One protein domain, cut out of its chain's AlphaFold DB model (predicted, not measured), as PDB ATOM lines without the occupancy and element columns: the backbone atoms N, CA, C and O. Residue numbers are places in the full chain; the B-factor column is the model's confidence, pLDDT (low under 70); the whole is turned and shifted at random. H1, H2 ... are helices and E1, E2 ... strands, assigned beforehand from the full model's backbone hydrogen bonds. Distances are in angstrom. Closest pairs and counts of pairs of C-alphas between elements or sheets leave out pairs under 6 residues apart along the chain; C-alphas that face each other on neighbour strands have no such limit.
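Overview. This is residues 220 to 265 and 315 to 400 of the 411 residues of an uncharacterized protein of Paenibacillus xylanexedens (UniProt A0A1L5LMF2). A long, curled antiparallel sheet of five strands wraps partly round the helix H4, like part of a barrel; the hairpin of E4 and E5 reaches one end of the rod-shaped whole, and H2 with the link after it lies at the other. The short H3 lies on the same face of the sheet as H4, while H1 is near E2. The printed part has 132 residues, with four named helices and five named strands in the order H1 E1 H2 E2 E3 E4 E5 H3 H4; the sheet's order is E1 E2 E3 E4 E5, and the class is mixed, helices and strands. It is loose, with a radius of gyration of the C-alphas of 19.5 A, and spans 65 by 30 by 24 A.

Along the chain. The sheet holds E1, residues 228 to 236, 24.3 A long; E2, 248 to 262, 44.5 A; E3, 318 to 331, 39.9 A; E4, 338 to 358, 49.4 A; and E5, 362 to 372, 25.3 A. E4 bends by 84 degrees at residue 342 and E5 by 79 degrees at residue 365. H4, residues 381 to 399, is 26.8 A long and ends with C-alpha 399 at (51.215, -15.147, 20.843). The short helices are H1, residues 220 to 225, beginning with C-alpha 220 at (50.157, 26.248, 13.635); H2, 238 to 242; and H3, 375 to 378.

Arrangement. The sheet is twisted, with E1 and E5 as edge strands. E1 and E2 are antiparallel, with N 233 and O 251 at 3.0 A; E2 and E3 likewise, with N 254 and O 326 at 2.9 A. E3, E4 and E5 form a meander, each strand the antiparallel neighbour of the one before, as two hairpins: N 325 and O 345 are 2.9 A apart, N 354 and O 367 2.9 A. The sheet curls round H4, whose Gly 388 has its C-alpha 5.2 A from that of Val 342 in E4. H3 is on the same face, at a height over the sheet of 6.7 A; the C-alphas of Ala 376 and Tyr 345 in E4 are its closest, 5.5 A. H2 only just is on the sheet, with 5 pairs of C-alphas within 10 A, and only grazes it with its residues 238 to 241; H4 touches H2 with residues 393 to 397 of H4 alone, the closest C-alphas being those of Gln 239 and Asn 393, 6.2 A apart. H1 is on the sheet, over none of its strands, at a height of 7.4 A; the C-alphas of Tyr 225 and Leu 257 in E2 are 5.4 A apart. H1 and H4 are apart. In H2 and H4 every O i to N i+4 pair is within hydrogen-bond range; H1 has 0 of 2, with 1 of 3 O i to N i+3 pairs, and H3 is too short for an i+4 pair.

Size, cuts and confidence. The C-alphas farthest apart, Gly 244 and Ser 360, are 66.9 A apart. Residues 266 to 314 are not printed, and C-alphas 265 and 315 are 5.5 A apart across this cut, between E2 and E3. Of the links printed whole, that from E3 to E4 is short and the others are tight. The mean pLDDT of the printed part is 74.3, with residues 220 to 227, 258 to 265, 315 to 321 and 347 to 373 under 70.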
ATOM      1  N   THR A 220      50.231  26.357  12.175       42.62
ATOM      2  CA  THR A 220      50.157  26.248  13.635       42.62
ATOM      3  C   THR A 220      48.886  25.568  14.165       42.62
ATOM      4  O   THR A 220      48.892  25.124  15.313       42.62
ATOM      5  N   PHE A 221      47.807  25.445  13.379       40.22
ATOM      6  CA  PHE A 221      46.569  24.764  13.793       40.22
ATOM      7  C   PHE A 221      46.593  23.269  13.440       40.22
ATOM      8  O   PHE A 221      46.318  22.435  14.303       40.22
ATOM      9  N   THR A 222      47.027  22.913  12.226       41.50
ATOM     10  CA  THR A 222      47.243  21.512  11.803       41.50
ATOM     11  C   THR A 222      48.358  20.823  12.593       41.50
ATOM     12  O   THR A 222      48.262  19.640  12.904       41.50
ATOM     13  N   THR A 223      49.391  21.559  13.018       45.38
ATOM     14  CA  THR A 223      50.433  21.014  13.912       45.38
ATOM     15  C   THR A 223      49.982  20.845  15.365       45.38
ATOM     16  O   THR A 223      50.597  20.069  16.093       45.38
ATOM     17  N   ARG A 224      48.907  21.516  15.815       47.41
ATOM     18  CA  ARG A 224      48.422  21.446  17.211       47.41
ATOM     19  C   ARG A 224      47.648  20.171  17.557       47.41
ATOM     20  O   ARG A 224      47.443  19.926  18.745       47.41
ATOM     21  N   TYR A 225      47.241  19.377  16.567       52.06
ATOM     22  CA  TYR A 225      46.393  18.195  16.776       52.06
ATOM     23  C   TYR A 225      46.964  16.877  16.230       52.06
ATOM     24  O   TYR A 225      46.247  15.879  16.177       52.06
ATOM     25  N   LYS A 226      48.265  16.832  15.917       60.44
ATOM     26  CA  LYS A 226      48.984  15.563  15.723       60.44
ATOM     27  C   LYS A 226      49.182  14.883  17.088       60.44
ATOM     28  O   LYS A 226      50.012  15.330  17.876       60.44
ATOM     29  N   ALA A 227      48.351  13.877  17.378       68.50
ATOM     30  CA  ALA A 227      48.361  13.002  18.560       68.50
ATOM     31  C   ALA A 227      48.722  13.679  19.899       68.50
ATOM     32  O   ALA A 227      49.840  13.584  20.414       68.50
ATOM     33  N   LYS A 228      47.740  14.318  20.540       82.19
ATOM     34  CA  LYS A 228      47.893  14.882  21.886       82.19
ATOM     35  C   LYS A 228      47.616  13.821  22.946       82.19
ATOM     36  O   LYS A 228      46.507  13.300  23.018       82.19
ATOM     37  N   GLN A 229      48.569  13.558  23.841       86.44
ATOM     38  CA  GLN A 229      48.308  12.683  24.987       86.44
ATOM     39  C   GLN A 229      47.271  13.326  25.922       86.44
ATOM     40  O   GLN A 229      47.502  14.403  26.472       86.44
ATOM     41  N   VAL A 230      46.150  12.641  26.143       86.44
ATOM     42  CA  VAL A 230      45.055  13.104  27.018       86.44
ATOM     43  C   VAL A 230      44.887  12.260  28.275       86.44
ATOM     44  O   VAL A 230      44.197  12.663  29.212       86.44
ATOM     45  N   TYR A 231      45.522  11.087  28.322       90.44
ATOM     46  CA  TYR A 231      45.505  10.215  29.492       90.44
ATOM     47  C   TYR A 231      46.745   9.324  29.545       90.44
ATOM     48  O   TYR A 231      47.382   9.021  28.535       90.44
ATOM     49  N   GLY A 232      47.098   8.885  30.749       92.50
ATOM     50  CA  GLY A 232      48.062   7.817  30.942       92.50
ATOM     51  C   GLY A 232      47.952   7.231  32.337       92.50
ATOM     52  O   GLY A 232      47.742   7.961  33.303       92.50
ATOM     53  N   SER A 233      48.116   5.918  32.437       93.88
ATOM     54  CA  SER A 233      48.078   5.198  33.705       93.88
ATOM     55  C   SER A 233      49.036   4.015  33.680       93.88
ATOM     56  O   SER A 233      49.401   3.519  32.615       93.88
ATOM     57  N   THR A 234      49.448   3.575  34.862       94.88
ATOM     58  CA  THR A 234      50.223   2.343  35.030       94.88
ATOM     59  C   THR A 234      49.261   1.212  35.363       94.88
ATOM     60  O   THR A 234      48.306   1.410  36.114       94.88
ATOM     61  N   PHE A 235      49.513   0.029  34.821       94.50
ATOM     62  CA  PHE A 235      48.771  -1.178  35.155       94.50
ATOM     63  C   PHE A 235      49.723  -2.364  35.306       94.50
ATOM     64  O   PHE A 235      50.849  -2.350  34.804       94.50
ATOM     65  N   PHE A 236      49.255  -3.398  36.000       95.62
ATOM     66  CA  PHE A 236      49.986  -4.649  36.130       95.62
ATOM     67  C   PHE A 236      49.486  -5.667  35.099       95.62
ATOM     68  O   PHE A 236      48.329  -6.090  35.138       95.62
ATOM     69  N   SER A 237      50.352  -6.073  34.172       95.56
ATOM     70  CA  SER A 237      50.108  -7.165  33.233       95.56
ATOM     71  C   SER A 237      50.621  -8.484  33.809       95.56
ATOM     72  O   SER A 237      51.823  -8.760  33.823       95.56
ATOM     73  N   ASN A 238      49.688  -9.352  34.210       94.75
ATOM     74  CA  ASN A 238      50.005 -10.733  34.584       94.75
ATOM     75  C   ASN A 238      50.690 -11.500  33.437       94.75
ATOM     76  O   ASN A 238      51.490 -12.394  33.699       94.75
ATOM     77  N   GLN A 239      50.390 -11.146  32.181       93.75
ATOM     78  CA  GLN A 239      50.937 -11.830  31.008       93.75
ATOM     79  C   GLN A 239      52.383 -11.440  30.723       93.75
ATOM     80  O   GLN A 239      53.187 -12.309  30.408       93.75
ATOM     81  N   LEU A 240      52.760 -10.172  30.900       94.00
ATOM     82  CA  LEU A 240      54.173  -9.791  30.839       94.00
ATOM     83  C   LEU A 240      54.980 -10.441  31.962       94.00
ATOM     84  O   LEU A 240      56.061 -10.974  31.712       94.00
ATOM     85  N   ASN A 241      54.429 -10.447  33.179       95.19
ATOM     86  CA  ASN A 241      55.095 -11.043  34.331       95.19
ATOM     87  C   ASN A 241      55.320 -12.555  34.154       95.19
ATOM     88  O   ASN A 241      56.390 -13.065  34.473       95.19
ATOM     89  N   SER A 242      54.340 -13.279  33.597       93.94
ATOM     90  CA  SER A 242      54.470 -14.721  33.334       93.94
ATOM     91  C   SER A 242      55.477 -15.051  32.228       93.94
ATOM     92  O   SER A 242      56.047 -16.140  32.222       93.94
ATOM     93  N   LEU A 243      55.739 -14.102  31.325       93.31
ATOM     94  CA  LEU A 243      56.771 -14.187  30.292       93.31
ATOM     95  C   LEU A 243      58.175 -13.802  30.799       93.31
ATOM     96  O   LEU A 243      59.132 -13.873  30.032       93.31
ATOM     97  N   GLY A 244      58.315 -13.413  32.073       93.44
ATOM     98  CA  GLY A 244      59.592 -13.032  32.686       93.44
ATOM     99  C   GLY A 244      59.971 -11.554  32.528       93.44
ATOM    100  O   GLY A 244      61.086 -11.175  32.879       93.44
ATOM    101  N   PHE A 245      59.062 -10.713  32.027       93.19
ATOM    102  CA  PHE A 245      59.249  -9.261  31.952       93.19
ATOM    103  C   PHE A 245      58.692  -8.557  33.198       93.19
ATOM    104  O   PHE A 245      57.935  -9.134  33.977       93.19
ATOM    105  N   ASN A 246      59.020  -7.273  33.381       91.50
ATOM    106  CA  ASN A 246      58.372  -6.460  34.409       91.50
ATOM    107  C   ASN A 246      56.867  -6.332  34.102       91.50
ATOM    108  O   ASN A 246      56.486  -5.811  33.055       91.50
ATOM    109  N   GLY A 247      56.018  -6.804  35.020       90.12
ATOM    110  CA  GLY A 247      54.564  -6.726  34.880       90.12
ATOM    111  C   GLY A 247      54.000  -5.306  34.982       90.12
ATOM    112  O   GLY A 247      52.918  -5.056  34.458       90.12
ATOM    113  N   ASN A 248      54.706  -4.364  35.616       94.06
ATOM    114  CA  ASN A 248      54.285  -2.964  35.671       94.06
ATOM    115  C   ASN A 248      54.611  -2.269  34.345       94.06
ATOM    116  O   ASN A 248      55.778  -2.022  34.043       94.06
ATOM    117  N   THR A 249      53.578  -1.933  33.576       92.75
ATOM    118  CA  THR A 249      53.686  -1.234  32.287       92.75
ATOM    119  C   THR A 249      52.689  -0.073  32.226       92.75
ATOM    120  O   THR A 249      51.804   0.064  33.077       92.75
ATOM    121  N   ARG A 250      52.845   0.810  31.242       93.31
ATOM    122  CA  ARG A 250      52.062   2.035  31.104       93.31
ATOM    123  C   ARG A 250      51.184   1.993  29.863       93.31
ATOM    124  O   ARG A 250      51.676   1.735  28.770       93.31
ATOM    125  N   VAL A 251      49.912   2.347  30.038       92.25
ATOM    126  CA  VAL A 251      48.995   2.682  28.944       92.25
ATOM    127  C   VAL A 251      48.922   4.201  28.777       92.25
ATOM    128  O   VAL A 251      48.928   4.946  29.765       92.25
ATOM    129  N   ARG A 252      48.850   4.681  27.537       91.94
ATOM    130  CA  ARG A 252      48.610   6.093  27.196       91.94
ATOM    131  C   ARG A 252      47.469   6.177  26.193       91.94
ATOM    132  O   ARG A 252      47.286   5.252  25.415       91.94
ATOM    133  N   VAL A 253      46.705   7.266  26.241       85.94
ATOM    134  CA  VAL A 253      45.654   7.551  25.253       85.94
ATOM    135  C   VAL A 253      45.939   8.894  24.608       85.94
ATOM    136  O   VAL A 253      46.226   9.871  25.314       85.94
ATOM    137  N   TYR A 254      45.839   8.923  23.286       85.81
ATOM    138  CA  TYR A 254      46.055  10.095  22.452       85.81
ATOM    139  C   TYR A 254      44.759  10.477  21.738       85.81
ATOM    140  O   TYR A 254      43.964   9.610  21.382       85.81
ATOM    141  N   GLU A 255      44.542  11.779  21.577       83.06
ATOM    142  CA  GLU A 255      43.517  12.347  20.700       83.06
ATOM    143  C   GLU A 255      44.187  12.944  19.463       83.06
ATOM    144  O   GLU A 255      45.135  13.727  19.587       83.06
ATOM    145  N   THR A 256      43.654  12.617  18.290       76.69
ATOM    146  CA  THR A 256      44.131  13.116  16.997       76.69
ATOM    147  C   THR A 256      42.970  13.758  16.244       76.69
ATOM    148  O   THR A 256      41.854  13.236  16.262       76.69
ATOM    149  N   LEU A 257      43.205  14.900  15.595       70.38
ATOM    150  CA  LEU A 257      42.272  15.465  14.614       70.38
ATOM    151  C   LEU A 257      43.025  15.676  13.304       70.38
ATOM    152  O   LEU A 257      44.018  16.404  13.286       70.38
ATOM    153  N   ASP A 258      42.532  15.071  12.229       65.56
ATOM    154  CA  ASP A 258      43.164  15.120  10.911       65.56
ATOM    155  C   ASP A 258      42.118  15.129   9.776       65.56
ATOM    156  O   ASP A 258      40.913  15.065  10.030       65.56
ATOM    157  N   TYR A 259      42.557  15.225   8.518       65.50
ATOM    158  CA  TYR A 259      41.731  15.145   7.305       65.50
ATOM    159  C   TYR A 259      40.594  16.176   7.252       65.50
ATOM    160  O   TYR A 259      39.434  15.843   6.993       65.50
ATOM    161  N   PHE A 260      40.933  17.445   7.484       62.91
ATOM    162  CA  PHE A 260      39.980  18.548   7.393       62.91
ATOM    163  C   PHE A 260      39.504  18.747   5.947       62.91
ATOM    164  O   PHE A 260      40.291  19.075   5.062       62.91
ATOM    165  N   THR A 261      38.208  18.567   5.717       57.69
ATOM    166  CA  THR A 261      37.532  18.832   4.443       57.69
ATOM    167  C   THR A 261      36.564  19.984   4.643       57.69
ATOM    168  O   THR A 261      35.704  19.922   5.520       57.69
ATOM    169  N   GLU A 262      36.708  21.044   3.855       56.09
ATOM    170  CA  GLU A 262      35.791  22.182   3.900       56.09
ATOM    171  C   GLU A 262      34.365  21.716   3.587       56.09
ATOM    172  O   GLU A 262      34.113  21.029   2.595       56.09
ATOM    173  N   VAL A 263      33.429  22.070   4.463       51.62
ATOM    174  CA  VAL A 263      32.013  21.785   4.270       51.62
ATOM    175  C   VAL A 263      31.416  22.985   3.579       51.62
ATOM    176  O   VAL A 263      31.270  24.048   4.182       51.62
ATOM    177  N   ASN A 264      30.989  22.785   2.337       48.50
ATOM    178  CA  ASN A 264      30.095  23.722   1.686       48.50
ATOM    179  C   ASN A 264      28.729  23.604   2.371       48.50
ATOM    180  O   ASN A 264      27.872  22.819   1.964       48.50
ATOM    181  N   THR A 265      28.549  24.324   3.478       42.56
ATOM    182  CA  THR A 265      27.232  24.528   4.069       42.56
ATOM    183  C   THR A 265      26.471  25.432   3.115       42.56
ATOM    184  O   THR A 265      26.469  26.657   3.258       42.56
ATOM    185  N   LYS A 315      29.856  29.802   4.919       42.00
ATOM    186  CA  LYS A 315      30.476  28.981   3.864       42.00
ATOM    187  C   LYS A 315      31.987  28.896   4.003       42.00
ATOM    188  O   LYS A 315      32.540  27.847   3.725       42.00
ATOM    189  N   GLN A 316      32.643  29.974   4.429       48.16
ATOM    190  CA  GLN A 316      34.102  30.007   4.523       48.16
ATOM    191  C   GLN A 316      34.656  29.262   5.754       48.16
ATOM    192  O   GLN A 316      35.863  29.023   5.803       48.16
ATOM    193  N   TYR A 317      33.832  28.893   6.754       57.41
ATOM    194  CA  TYR A 317      34.344  28.464   8.068       57.41
ATOM    195  C   TYR A 317      33.668  27.245   8.711       57.41
ATOM    196  O   TYR A 317      33.449  27.229   9.927       57.41
ATOM    197  N   SER A 318      33.398  26.190   7.941       58.47
ATOM    198  CA  SER A 318      33.061  24.867   8.489       58.47
ATOM    199  C   SER A 318      33.915  23.774   7.861       58.47
ATOM    200  O   SER A 318      34.089  23.744   6.648       58.47
ATOM    201  N   PHE A 319      34.432  22.859   8.680       62.56
ATOM    202  CA  PHE A 319      35.268  21.748   8.226       62.56
ATOM    203  C   PHE A 319      34.812  20.445   8.883       62.56
ATOM    204  O   PHE A 319      34.697  20.365  10.110       62.56
ATOM    205  N   ASP A 320      34.584  19.423   8.067       65.69
ATOM    206  CA  ASP A 320      34.520  18.043   8.526       65.69
ATOM    207  C   ASP A 320      35.947  17.588   8.809       65.69
ATOM    208  O   ASP A 320      36.863  17.918   8.065       65.69
ATOM    209  N   TYR A 321      36.149  16.842   9.886       69.25
ATOM    210  CA  TYR A 321      37.449  16.306  10.274       69.25
ATOM    211  C   TYR A 321      37.308  14.842  10.690       69.25
ATOM    212  O   TYR A 321      36.231  14.403  11.097       69.25
ATOM    213  N   GLN A 322      38.397  14.085  10.630       70.62
ATOM    214  CA  GLN A 322      38.514  12.766  11.247       70.62
ATOM    215  C   GLN A 322      39.099  12.920  12.649       70.62
ATOM    216  O   GLN A 322      40.229  13.373  12.825       70.62
ATOM    217  N   GLY A 323      38.300  12.588  13.658       75.38
ATOM    218  CA  GLY A 323      38.709  12.575  15.058       75.38
ATOM    219  C   GLY A 323      39.028  11.160  15.510       75.38
ATOM    220  O   GLY A 323      38.172  10.281  15.383       75.38
ATOM    221  N   GLY A 324      40.225  10.971  16.056       79.38
ATOM    222  CA  GLY A 324      40.750   9.697  16.522       79.38
ATOM    223  C   GLY A 324      41.000   9.666  18.029       79.38
ATOM    224  O   GLY A 324      41.441  10.662  18.611       79.38
ATOM    225  N   LYS A 325      40.746   8.512  18.658       84.81
ATOM    226  CA  LYS A 325      41.333   8.130  19.949       84.81
ATOM    227  C   LYS A 325      42.105   6.832  19.811       84.81
ATOM    228  O   LYS A 325      41.542   5.805  19.440       84.81
ATOM    229  N   GLU A 326      43.366   6.877  20.198       85.19
ATOM    230  CA  GLU A 326      44.301   5.757  20.107       85.19
ATOM    231  C   GLU A 326      44.804   5.422  21.511       85.19
ATOM    232  O   GLU A 326      45.067   6.329  22.307       85.19
ATOM    233  N   ALA A 327      44.968   4.137  21.830       87.88
ATOM    234  CA  ALA A 327      45.679   3.721  23.035       87.88
ATOM    235  C   ALA A 327      46.989   3.029  22.675       87.88
ATOM    236  O   ALA A 327      47.032   2.188  21.778       87.88
ATOM    237  N   THR A 328      48.032   3.315  23.449       89.81
ATOM    238  CA  THR A 328      49.323   2.638  23.348       89.81
ATOM    239  C   THR A 328      49.729   2.000  24.668       89.81
ATOM    240  O   THR A 328      49.349   2.488  25.735       89.81
ATOM    241  N   VAL A 329      50.521   0.932  24.606       89.25
ATOM    242  CA  VAL A 329      51.112   0.252  25.770       89.25
ATOM    243  C   VAL A 329      52.621   0.108  25.581       89.25
ATOM    244  O   VAL A 329      53.086  -0.102  24.466       89.25
ATOM    245  N   GLU A 330      53.405   0.211  26.655       91.06
ATOM    246  CA  GLU A 330      54.851  -0.069  26.605       91.06
ATOM    247  C   GLU A 330      55.087  -1.579  26.460       91.06
ATOM    248  O   GLU A 330      54.772  -2.348  27.376       91.06
ATOM    249  N   ASP A 331      55.655  -1.996  25.322       89.31
ATOM    250  CA  ASP A 331      55.943  -3.402  25.020       89.31
ATOM    251  C   ASP A 331      57.443  -3.728  25.131       89.31
ATOM    252  O   ASP A 331      58.244  -3.298  24.296       89.31
ATOM    253  N   PRO A 332      57.856  -4.532  26.125       90.88
ATOM    254  CA  PRO A 332      59.225  -5.027  26.222       90.88
ATOM    255  C   PRO A 332      59.480  -6.291  25.386       90.88
ATOM    256  O   PRO A 332      60.631  -6.710  25.293       90.88
ATOM    257  N   THR A 333      58.454  -6.932  24.808       87.44
ATOM    258  CA  THR A 333      58.609  -8.272  24.215       87.44
ATOM    259  C   THR A 333      59.335  -8.262  22.875       87.44
ATOM    260  O   THR A 333      60.125  -9.167  22.603       87.44
ATOM    261  N   ARG A 334      59.088  -7.250  22.035       83.00
ATOM    262  CA  ARG A 334      59.801  -7.054  20.758       83.00
ATOM    263  C   ARG A 334      60.298  -5.633  20.551       83.00
ATOM    264  O   ARG A 334      61.183  -5.419  19.727       83.00
ATOM    265  N   HIS A 335      59.749  -4.679  21.299       78.94
ATOM    266  CA  HIS A 335      59.905  -3.259  21.003       78.94
ATOM    267  C   HIS A 335      60.695  -2.485  22.064       78.94
ATOM    268  O   HIS A 335      60.601  -1.265  22.109       78.94
ATOM    269  N   ASN A 336      61.509  -3.155  22.891       82.56
ATOM    270  CA  ASN A 336      62.400  -2.528  23.887       82.56
ATOM    271  C   ASN A 336      61.703  -1.483  24.786       82.56
ATOM    272  O   ASN A 336      62.269  -0.432  25.080       82.56
ATOM    273  N   SER A 337      60.467  -1.769  25.206       82.88
ATOM    274  CA  SER A 337      59.617  -0.880  26.012       82.88
ATOM    275  C   SER A 337      59.150   0.392  25.295       82.88
ATOM    276  O   SER A 337      58.662   1.320  25.941       82.88
ATOM    277  N   ASN A 338      59.228   0.430  23.963       83.31
ATOM    278  CA  ASN A 338      58.552   1.451  23.174       83.31
ATOM    279  C   ASN A 338      57.030   1.287  23.259       83.31
ATOM    280  O   ASN A 338      56.500   0.203  23.505       83.31
ATOM    281  N   GLN A 339      56.329   2.398  23.043       84.44
ATOM    282  CA  GLN A 339      54.874   2.423  22.964       84.44
ATOM    283  C   GLN A 339      54.422   1.752  21.664       84.44
ATOM    284  O   GLN A 339      54.802   2.185  20.577       84.44
ATOM    285  N   VAL A 340      53.605   0.711  21.781       82.88
ATOM    286  CA  VAL A 340      52.920   0.068  20.657       82.88
ATOM    287  C   VAL A 340      51.449   0.436  20.697       82.88
ATOM    288  O   VAL A 340      50.862   0.503  21.776       82.88
ATOM    289  N   GLU A 341      50.849   0.702  19.545       83.94
ATOM    290  CA  GLU A 341      49.421   1.003  19.447       83.94
ATOM    291  C   GLU A 341      48.615  -0.281  19.565       83.94
ATOM    292  O   GLU A 341      48.922  -1.272  18.912       83.94
ATOM    293  N   VAL A 342      47.617  -0.272  20.442       84.56
ATOM    294  CA  VAL A 342      46.869  -1.474  20.824       84.56
ATOM    295  C   VAL A 342      45.390  -1.385  20.473       84.56
ATOM    296  O   VAL A 342      44.749  -2.420  20.326       84.56
ATOM    297  N   VAL A 343      44.841  -0.176  20.336       83.25
ATOM    298  CA  VAL A 343      43.500   0.079  19.793       83.25
ATOM    299  C   VAL A 343      43.458   1.469  19.167       83.25
ATOM    300  O   VAL A 343      44.075   2.398  19.692       83.25
ATOM    301  N   GLU A 344      42.650   1.616  18.124       82.56
ATOM    302  CA  GLU A 344      42.302   2.897  17.516       82.56
ATOM    303  C   GLU A 344      40.789   2.988  17.281       82.56
ATOM    304  O   GLU A 344      40.118   1.998  16.976       82.56
ATOM    305  N   TYR A 345      40.245   4.191  17.452       79.94
ATOM    306  CA  TYR A 345      38.861   4.532  17.148       79.94
ATOM    307  C   TYR A 345      38.853   5.818  16.344       79.94
ATOM    308  O   TYR A 345      39.351   6.830  16.826       79.94
ATOM    309  N   TRP A 346      38.230   5.796  15.171       76.62
ATOM    310  CA  TRP A 346      38.122   6.956  14.296       76.62
ATOM    311  C   TRP A 346      36.675   7.200  13.918       76.62
ATOM    312  O   TRP A 346      35.936   6.267  13.600       76.62
ATOM    313  N   ASN A 347      36.266   8.463  13.949       68.50
ATOM    314  CA  ASN A 347      35.009   8.868  13.346       68.50
ATOM    315  C   ASN A 347      35.059  10.328  12.899       68.50
ATOM    316  O   ASN A 347      35.874  11.122  13.383       68.50
ATOM    317  N   LYS A 348      34.135  10.689  12.014       69.06
ATOM    318  CA  LYS A 348      33.962  12.055  11.540       69.06
ATOM    319  C   LYS A 348      33.395  12.947  12.640       69.06
ATOM    320  O   LYS A 348      32.517  12.542  13.398       69.06
ATOM    321  N   GLY A 349      33.884  14.176  12.699       63.59
ATOM    322  CA  GLY A 349      33.263  15.281  13.414       63.59
ATOM    323  C   GLY A 349      33.256  16.532  12.542       63.59
ATOM    324  O   GLY A 349      33.771  16.524  11.427       63.59
ATOM    325  N   ARG A 350      32.689  17.617  13.063       66.62
ATOM    326  CA  ARG A 350      32.627  18.922  12.409       66.62
ATOM    327  C   ARG A 350      33.057  20.029  13.356       66.62
ATOM    328  O   ARG A 350      32.636  20.065  14.516       66.62
ATOM    329  N   ILE A 351      33.884  20.933  12.844       63.41
ATOM    330  CA  ILE A 351      34.210  22.200  13.494       63.41
ATOM    331  C   ILE A 351      33.644  23.362  12.685       63.41
ATOM    332  O   ILE A 351      33.647  23.336  11.455       63.41
ATOM    333  N   THR A 352      33.189  24.391  13.388       61.91
ATOM    334  CA  THR A 352      32.668  25.621  12.785       61.91
ATOM    335  C   THR A 352      33.235  26.821  13.533       61.91
ATOM    336  O   THR A 352      33.412  26.778  14.755       61.91
ATOM    337  N   LEU A 353      33.556  27.893  12.811       55.44
ATOM    338  CA  LEU A 353      33.928  29.164  13.422       55.44
ATOM    339  C   LEU A 353      32.655  29.882  13.869       55.44
ATOM    340  O   LEU A 353      31.809  30.231  13.051       55.44
ATOM    341  N   GLY A 354      32.514  30.082  15.177       50.34
ATOM    342  CA  GLY A 354      31.391  30.799  15.771       50.34
ATOM    343  C   GLY A 354      31.811  32.120  16.406       50.34
ATOM    344  O   GLY A 354      32.979  32.335  16.739       50.34
ATOM    345  N   TRP A 355      30.831  32.991  16.640       45.97
ATOM    346  CA  TRP A 355      30.979  34.217  17.423       45.97
ATOM    347  C   TRP A 355      30.135  34.108  18.688       45.97
ATOM    348  O   TRP A 355      28.965  33.736  18.633       45.97
ATOM    349  N   THR A 356      30.708  34.436  19.843       43.19
ATOM    350  CA  THR A 356      29.932  34.529  21.085       43.19
ATOM    351  C   THR A 356      29.235  35.885  21.125       43.19
ATOM    352  O   THR A 356      29.909  36.916  21.136       43.19
ATOM    353  N   TYR A 357      27.903  35.891  21.136       35.22
ATOM    354  CA  TYR A 357      27.108  37.108  21.296       35.22
ATOM    355  C   TYR A 357      26.896  37.426  22.778       35.22
ATOM    356  O   TYR A 357      26.561  36.549  23.574       35.22
ATOM    357  N   ASN A 358      27.086  38.689  23.149       39.12
ATOM    358  CA  ASN A 358      26.766  39.223  24.465       39.12
ATOM    359  C   ASN A 358      25.932  40.498  24.279       39.12
ATOM    360  O   ASN A 358      26.356  41.410  23.575       39.12
ATOM    361  N   SER A 359      24.774  40.586  24.932       32.09
ATOM    362  CA  SER A 359      23.815  41.686  24.737       32.09
ATOM    363  C   SER A 359      24.351  43.074  25.105       32.09
ATOM    364  O   SER A 359      23.853  44.070  24.598       32.09
ATOM    365  N   SER A 360      25.375  43.162  25.958       34.34
ATOM    366  CA  SER A 360      25.979  44.429  26.390       34.34
ATOM    367  C   SER A 360      27.199  44.841  25.562       34.34
ATOM    368  O   SER A 360      27.609  45.995  25.607       34.34
ATOM    369  N   THR A 361      27.832  43.897  24.857       35.78
ATOM    370  CA  THR A 361      29.124  44.117  24.168       35.78
ATOM    371  C   THR A 361      29.129  43.678  22.701       35.78
ATOM    372  O   THR A 361      30.143  43.824  22.019       35.78
ATOM    373  N   GLY A 362      28.005  43.163  22.204       35.06
ATOM    374  CA  GLY A 362      27.853  42.637  20.854       35.06
ATOM    375  C   GLY A 362      28.602  41.319  20.629       35.06
ATOM    376  O   GLY A 362      28.876  40.549  21.555       35.06
ATOM    377  N   TYR A 363      28.929  41.045  19.364       37.38
ATOM    378  CA  TYR A 363      29.686  39.859  18.966       37.38
ATOM    379  C   TYR A 363      31.164  39.961  19.371       37.38
ATOM    380  O   TYR A 363      31.919  40.849  18.948       37.38
ATOM    381  N   GLN A 364      31.600  39.000  20.182       45.53
ATOM    382  CA  GLN A 364      32.978  38.871  20.643       45.53
ATOM    383  C   GLN A 364      33.847  38.103  19.628       45.53
ATOM    384  O   GLN A 364      33.390  37.717  18.555       45.53
ATOM    385  N   ALA A 365      35.143  37.959  19.923       49.69
ATOM    386  CA  ALA A 365      36.130  37.382  19.004       49.69
ATOM    387  C   ALA A 365      35.720  35.986  18.476       49.69
ATOM    388  O   ALA A 365      35.177  35.190  19.247       49.69
ATOM    389  N   PRO A 366      36.013  35.674  17.198       52.12
ATOM    390  CA  PRO A 366      35.653  34.395  16.599       52.12
ATOM    391  C   PRO A 366      36.401  33.238  17.276       52.12
ATOM    392  O   PRO A 366      37.585  33.356  17.610       52.12
ATOM    393  N   ARG A 367      35.713  32.114  17.494       55.69
ATOM    394  CA  ARG A 367      36.269  30.896  18.099       55.69
ATOM    395  C   ARG A 367      35.826  29.665  17.321       55.69
ATOM    396  O   ARG A 367      34.644  29.500  17.041       55.69
ATOM    397  N   TRP A 368      36.776  28.786  17.020       57.09
ATOM    398  CA  TRP A 368      36.479  27.455  16.495       57.09
ATOM    399  C   TRP A 368      35.870  26.594  17.599       57.09
ATOM    400  O   TRP A 368      36.424  26.508  18.698       57.09
ATOM    401  N   SER A 369      34.744  25.951  17.307       60.50
ATOM    402  CA  SER A 369      34.095  25.005  18.210       60.50
ATOM    403  C   SER A 369      33.660  23.745  17.466       60.50
ATOM    404  O   SER A 369      33.452  23.758  16.253       60.50
ATOM    405  N   HIS A 370      33.532  22.641  18.204       60.78
ATOM    406  CA  HIS A 370      32.906  21.429  17.686       60.78
ATOM    407  C   HIS A 370      31.402  21.666  17.567       60.78
ATOM    408  O   HIS A 370      30.722  21.812  18.581       60.78
ATOM    409  N   THR A 371      30.888  21.688  16.344       62.91
ATOM    410  CA  THR A 371      29.442  21.648  16.075       62.91
ATOM    411  C   THR A 371      28.926  20.220  16.056       62.91
ATOM    412  O   THR A 371      27.794  19.956  16.447       62.91
ATOM    413  N   THR A 372      29.777  19.267  15.685       65.69
ATOM    414  CA  THR A 372      29.533  17.845  15.914       65.69
ATOM    415  C   THR A 372      30.830  17.213  16.377       65.69
ATOM    416  O   THR A 372      31.838  17.247  15.671       65.69
ATOM    417  N   LYS A 373      30.845  16.661  17.585       68.94
ATOM    418  CA  LYS A 373      32.029  15.971  18.089       68.94
ATOM    419  C   LYS A 373      32.078  14.567  17.489       68.94
ATOM    420  O   LYS A 373      31.053  13.903  17.366       68.94
ATOM    421  N   SER A 374      33.265  14.132  17.069       76.31
ATOM    422  CA  SER A 374      33.474  12.743  16.644       76.31
ATOM    423  C   SER A 374      33.139  11.803  17.799       76.31
ATOM    424  O   SER A 374      33.633  11.998  18.912       76.31
ATOM    425  N   SER A 375      32.356  10.755  17.531       79.00
ATOM    426  CA  SER A 375      31.986   9.777  18.559       79.00
ATOM    427  C   SER A 375      33.209   9.103  19.191       79.00
ATOM    428  O   SER A 375      33.165   8.722  20.357       79.00
ATOM    429  N   ALA A 376      34.320   8.988  18.451       76.69
ATOM    430  CA  ALA A 376      35.588   8.500  18.986       76.69
ATOM    431  C   ALA A 376      36.151   9.455  20.054       76.69
ATOM    432  O   ALA A 376      36.615   9.011  21.102       76.69
ATOM    433  N   LEU A 377      36.034  10.772  19.847       78.12
ATOM    434  CA  LEU A 377      36.447  11.781  20.827       78.12
ATOM    435  C   LEU A 377      35.512  11.864  22.047       78.12
ATOM    436  O   LEU A 377      35.911  12.395  23.089       78.12
ATOM    437  N   ASP A 378      34.282  11.359  21.944       83.06
ATOM    438  CA  ASP A 378      33.331  11.256  23.063       83.06
ATOM    439  C   ASP A 378      33.554  10.026  23.945       83.06
ATOM    440  O   ASP A 378      33.091   9.990  25.085       83.06
ATOM    441  N   MET A 379      34.326   9.041  23.478       79.31
ATOM    442  CA  MET A 379      34.680   7.893  24.306       79.31
ATOM    443  C   MET A 379      35.489   8.335  25.529       79.31
ATOM    444  O   MET A 379      36.425   9.132  25.429       79.31
ATOM    445  N   SER A 380      35.167   7.778  26.699       90.06
ATOM    446  CA  SER A 380      35.942   8.032  27.916       90.06
ATOM    447  C   SER A 380      37.384   7.544  27.760       90.06
ATOM    448  O   SER A 380      37.626   6.405  27.353       90.06
ATOM    449  N   ASN A 381      38.348   8.366  28.181       89.06
ATOM    450  CA  ASN A 381      39.769   8.011  28.154       89.06
ATOM    451  C   ASN A 381      40.062   6.728  28.951       89.06
ATOM    452  O   ASN A 381      40.909   5.933  28.552       89.06
ATOM    453  N   THR A 382      39.341   6.491  30.052       91.38
ATOM    454  CA  THR A 382      39.509   5.279  30.870       91.38
ATOM    455  C   THR A 382      38.958   4.034  30.182       91.38
ATOM    456  O   THR A 382      39.520   2.953  30.348       91.38
ATOM    457  N   VAL A 383      37.903   4.175  29.376       89.19
ATOM    458  CA  VAL A 383      37.329   3.077  28.582       89.19
ATOM    459  C   VAL A 383      38.279   2.704  27.449       89.19
ATOM    460  O   VAL A 383      38.625   1.535  27.313       89.19
ATOM    461  N   VAL A 384      38.777   3.694  26.701       84.81
ATOM    462  CA  VAL A 384      39.762   3.477  25.627       84.81
ATOM    463  C   VAL A 384      41.034   2.819  26.177       84.81
ATOM    464  O   VAL A 384      41.499   1.823  25.628       84.81
ATOM    465  N   ALA A 385      41.542   3.294  27.321       89.44
ATOM    466  CA  ALA A 385      42.684   2.679  27.999       89.44
ATOM    467  C   ALA A 385      42.407   1.228  28.437       89.44
ATOM    468  O   ALA A 385      43.250   0.357  28.237       89.44
ATOM    469  N   SER A 386      41.227   0.951  29.002       89.69
ATOM    470  CA  SER A 386      40.840  -0.402  29.431       89.69
ATOM    471  C   SER A 386      40.738  -1.366  28.248       89.69
ATOM    472  O   SER A 386      41.236  -2.488  28.323       89.69
ATOM    473  N   ASN A 387      40.165  -0.916  27.131       85.81
ATOM    474  CA  ASN A 387      40.104  -1.692  25.896       85.81
ATOM    475  C   ASN A 387      41.509  -1.984  25.353       85.81
ATOM    476  O   ASN A 387      41.797  -3.125  24.998       85.81
ATOM    477  N   GLY A 388      42.402  -0.987  25.373       88.31
ATOM    478  CA  GLY A 388      43.807  -1.154  25.002       88.31
ATOM    479  C   GLY A 388      44.543  -2.182  25.862       88.31
ATOM    480  O   GLY A 388      45.189  -3.083  25.330       88.31
ATOM    481  N   ILE A 389      44.391  -2.107  27.189       91.25
ATOM    482  CA  ILE A 389      44.970  -3.079  28.133       91.25
ATOM    483  C   ILE A 389      44.457  -4.496  27.848       91.25
ATOM    484  O   ILE A 389      45.240  -5.450  27.824       91.25
ATOM    485  N   ASN A 390      43.147  -4.640  27.638       88.44
ATOM    486  CA  ASN A 390      42.522  -5.931  27.374       88.44
ATOM    487  C   ASN A 390      43.006  -6.530  26.050       88.44
ATOM    488  O   ASN A 390      43.358  -7.710  26.024       88.44
ATOM    489  N   ASN A 391      43.085  -5.724  24.985       88.12
ATOM    490  CA  ASN A 391      43.609  -6.167  23.693       88.12
ATOM    491  C   ASN A 391      45.072  -6.615  23.822       88.12
ATOM    492  O   ASN A 391      45.406  -7.757  23.508       88.12
ATOM    493  N   TYR A 392      45.923  -5.765  24.398       89.81
ATOM    494  CA  TYR A 392      47.338  -6.062  24.610       89.81
ATOM    495  C   TYR A 392      47.566  -7.379  25.363       89.81
ATOM    496  O   TYR A 392      48.291  -8.261  24.898       89.81
ATOM    497  N   ASN A 393      46.896  -7.559  26.505       90.38
ATOM    498  CA  ASN A 393      46.999  -8.790  27.284       90.38
ATOM    499  C   ASN A 393      46.436 -10.008  26.534       90.38
ATOM    500  O   ASN A 393      46.965 -11.110  26.693       90.38
ATOM    501  N   GLY A 394      45.392  -9.828  25.719       83.69
ATOM    502  CA  GLY A 394      44.846 -10.870  24.848       83.69
ATOM    503  C   GLY A 394      45.871 -11.355  23.821       83.69
ATOM    504  O   GLY A 394      46.132 -12.558  23.735       83.69
ATOM    505  N   VAL A 395      46.525 -10.421  23.123       83.19
ATOM    506  CA  VAL A 395      47.590 -10.714  22.149       83.19
ATOM    507  C   VAL A 395      48.766 -11.421  22.823       83.19
ATOM    508  O   VAL A 395      49.211 -12.466  22.345       83.19
ATOM    509  N   LEU A 396      49.236 -10.928  23.973       89.38
ATOM    510  CA  LEU A 396      50.315 -11.586  24.717       89.38
ATOM    511  C   LEU A 396      49.943 -12.996  25.175       89.38
ATOM    512  O   LEU A 396      50.770 -13.906  25.104       89.38
ATOM    513  N   ASN A 397      48.710 -13.205  25.633       89.94
ATOM    514  CA  ASN A 397      48.267 -14.521  26.072       89.94
ATOM    515  C   ASN A 397      48.327 -15.546  24.926       89.94
ATOM    516  O   ASN A 397      48.786 -16.672  25.140       89.94
ATOM    517  N   GLN A 398      47.921 -15.138  23.722       89.19
ATOM    518  CA  GLN A 398      47.870 -15.994  22.539       89.19
ATOM    519  C   GLN A 398      49.244 -16.202  21.888       89.19
ATOM    520  O   GLN A 398      49.617 -17.335  21.592       89.19
ATOM    521  N   PHE A 399      50.008 -15.130  21.681       88.38
ATOM    522  CA  PHE A 399      51.215 -15.147  20.843       88.38
ATOM    523  C   PHE A 399      52.522 -15.020  21.623       88.38
ATOM    524  O   PHE A 399      53.602 -15.052  21.029       88.38
ATOM    525  N   LYS A 400      52.443 -14.848  22.948       90.44
ATOM    526  CA  LYS A 400      53.593 -14.686  23.856       90.44
ATOM    527  C   LYS A 400      54.507 -13.499  23.511       90.44
ATOM    528  O   LYS A 400      55.617 -13.406  24.018       90.44
TER     529      LYS A 400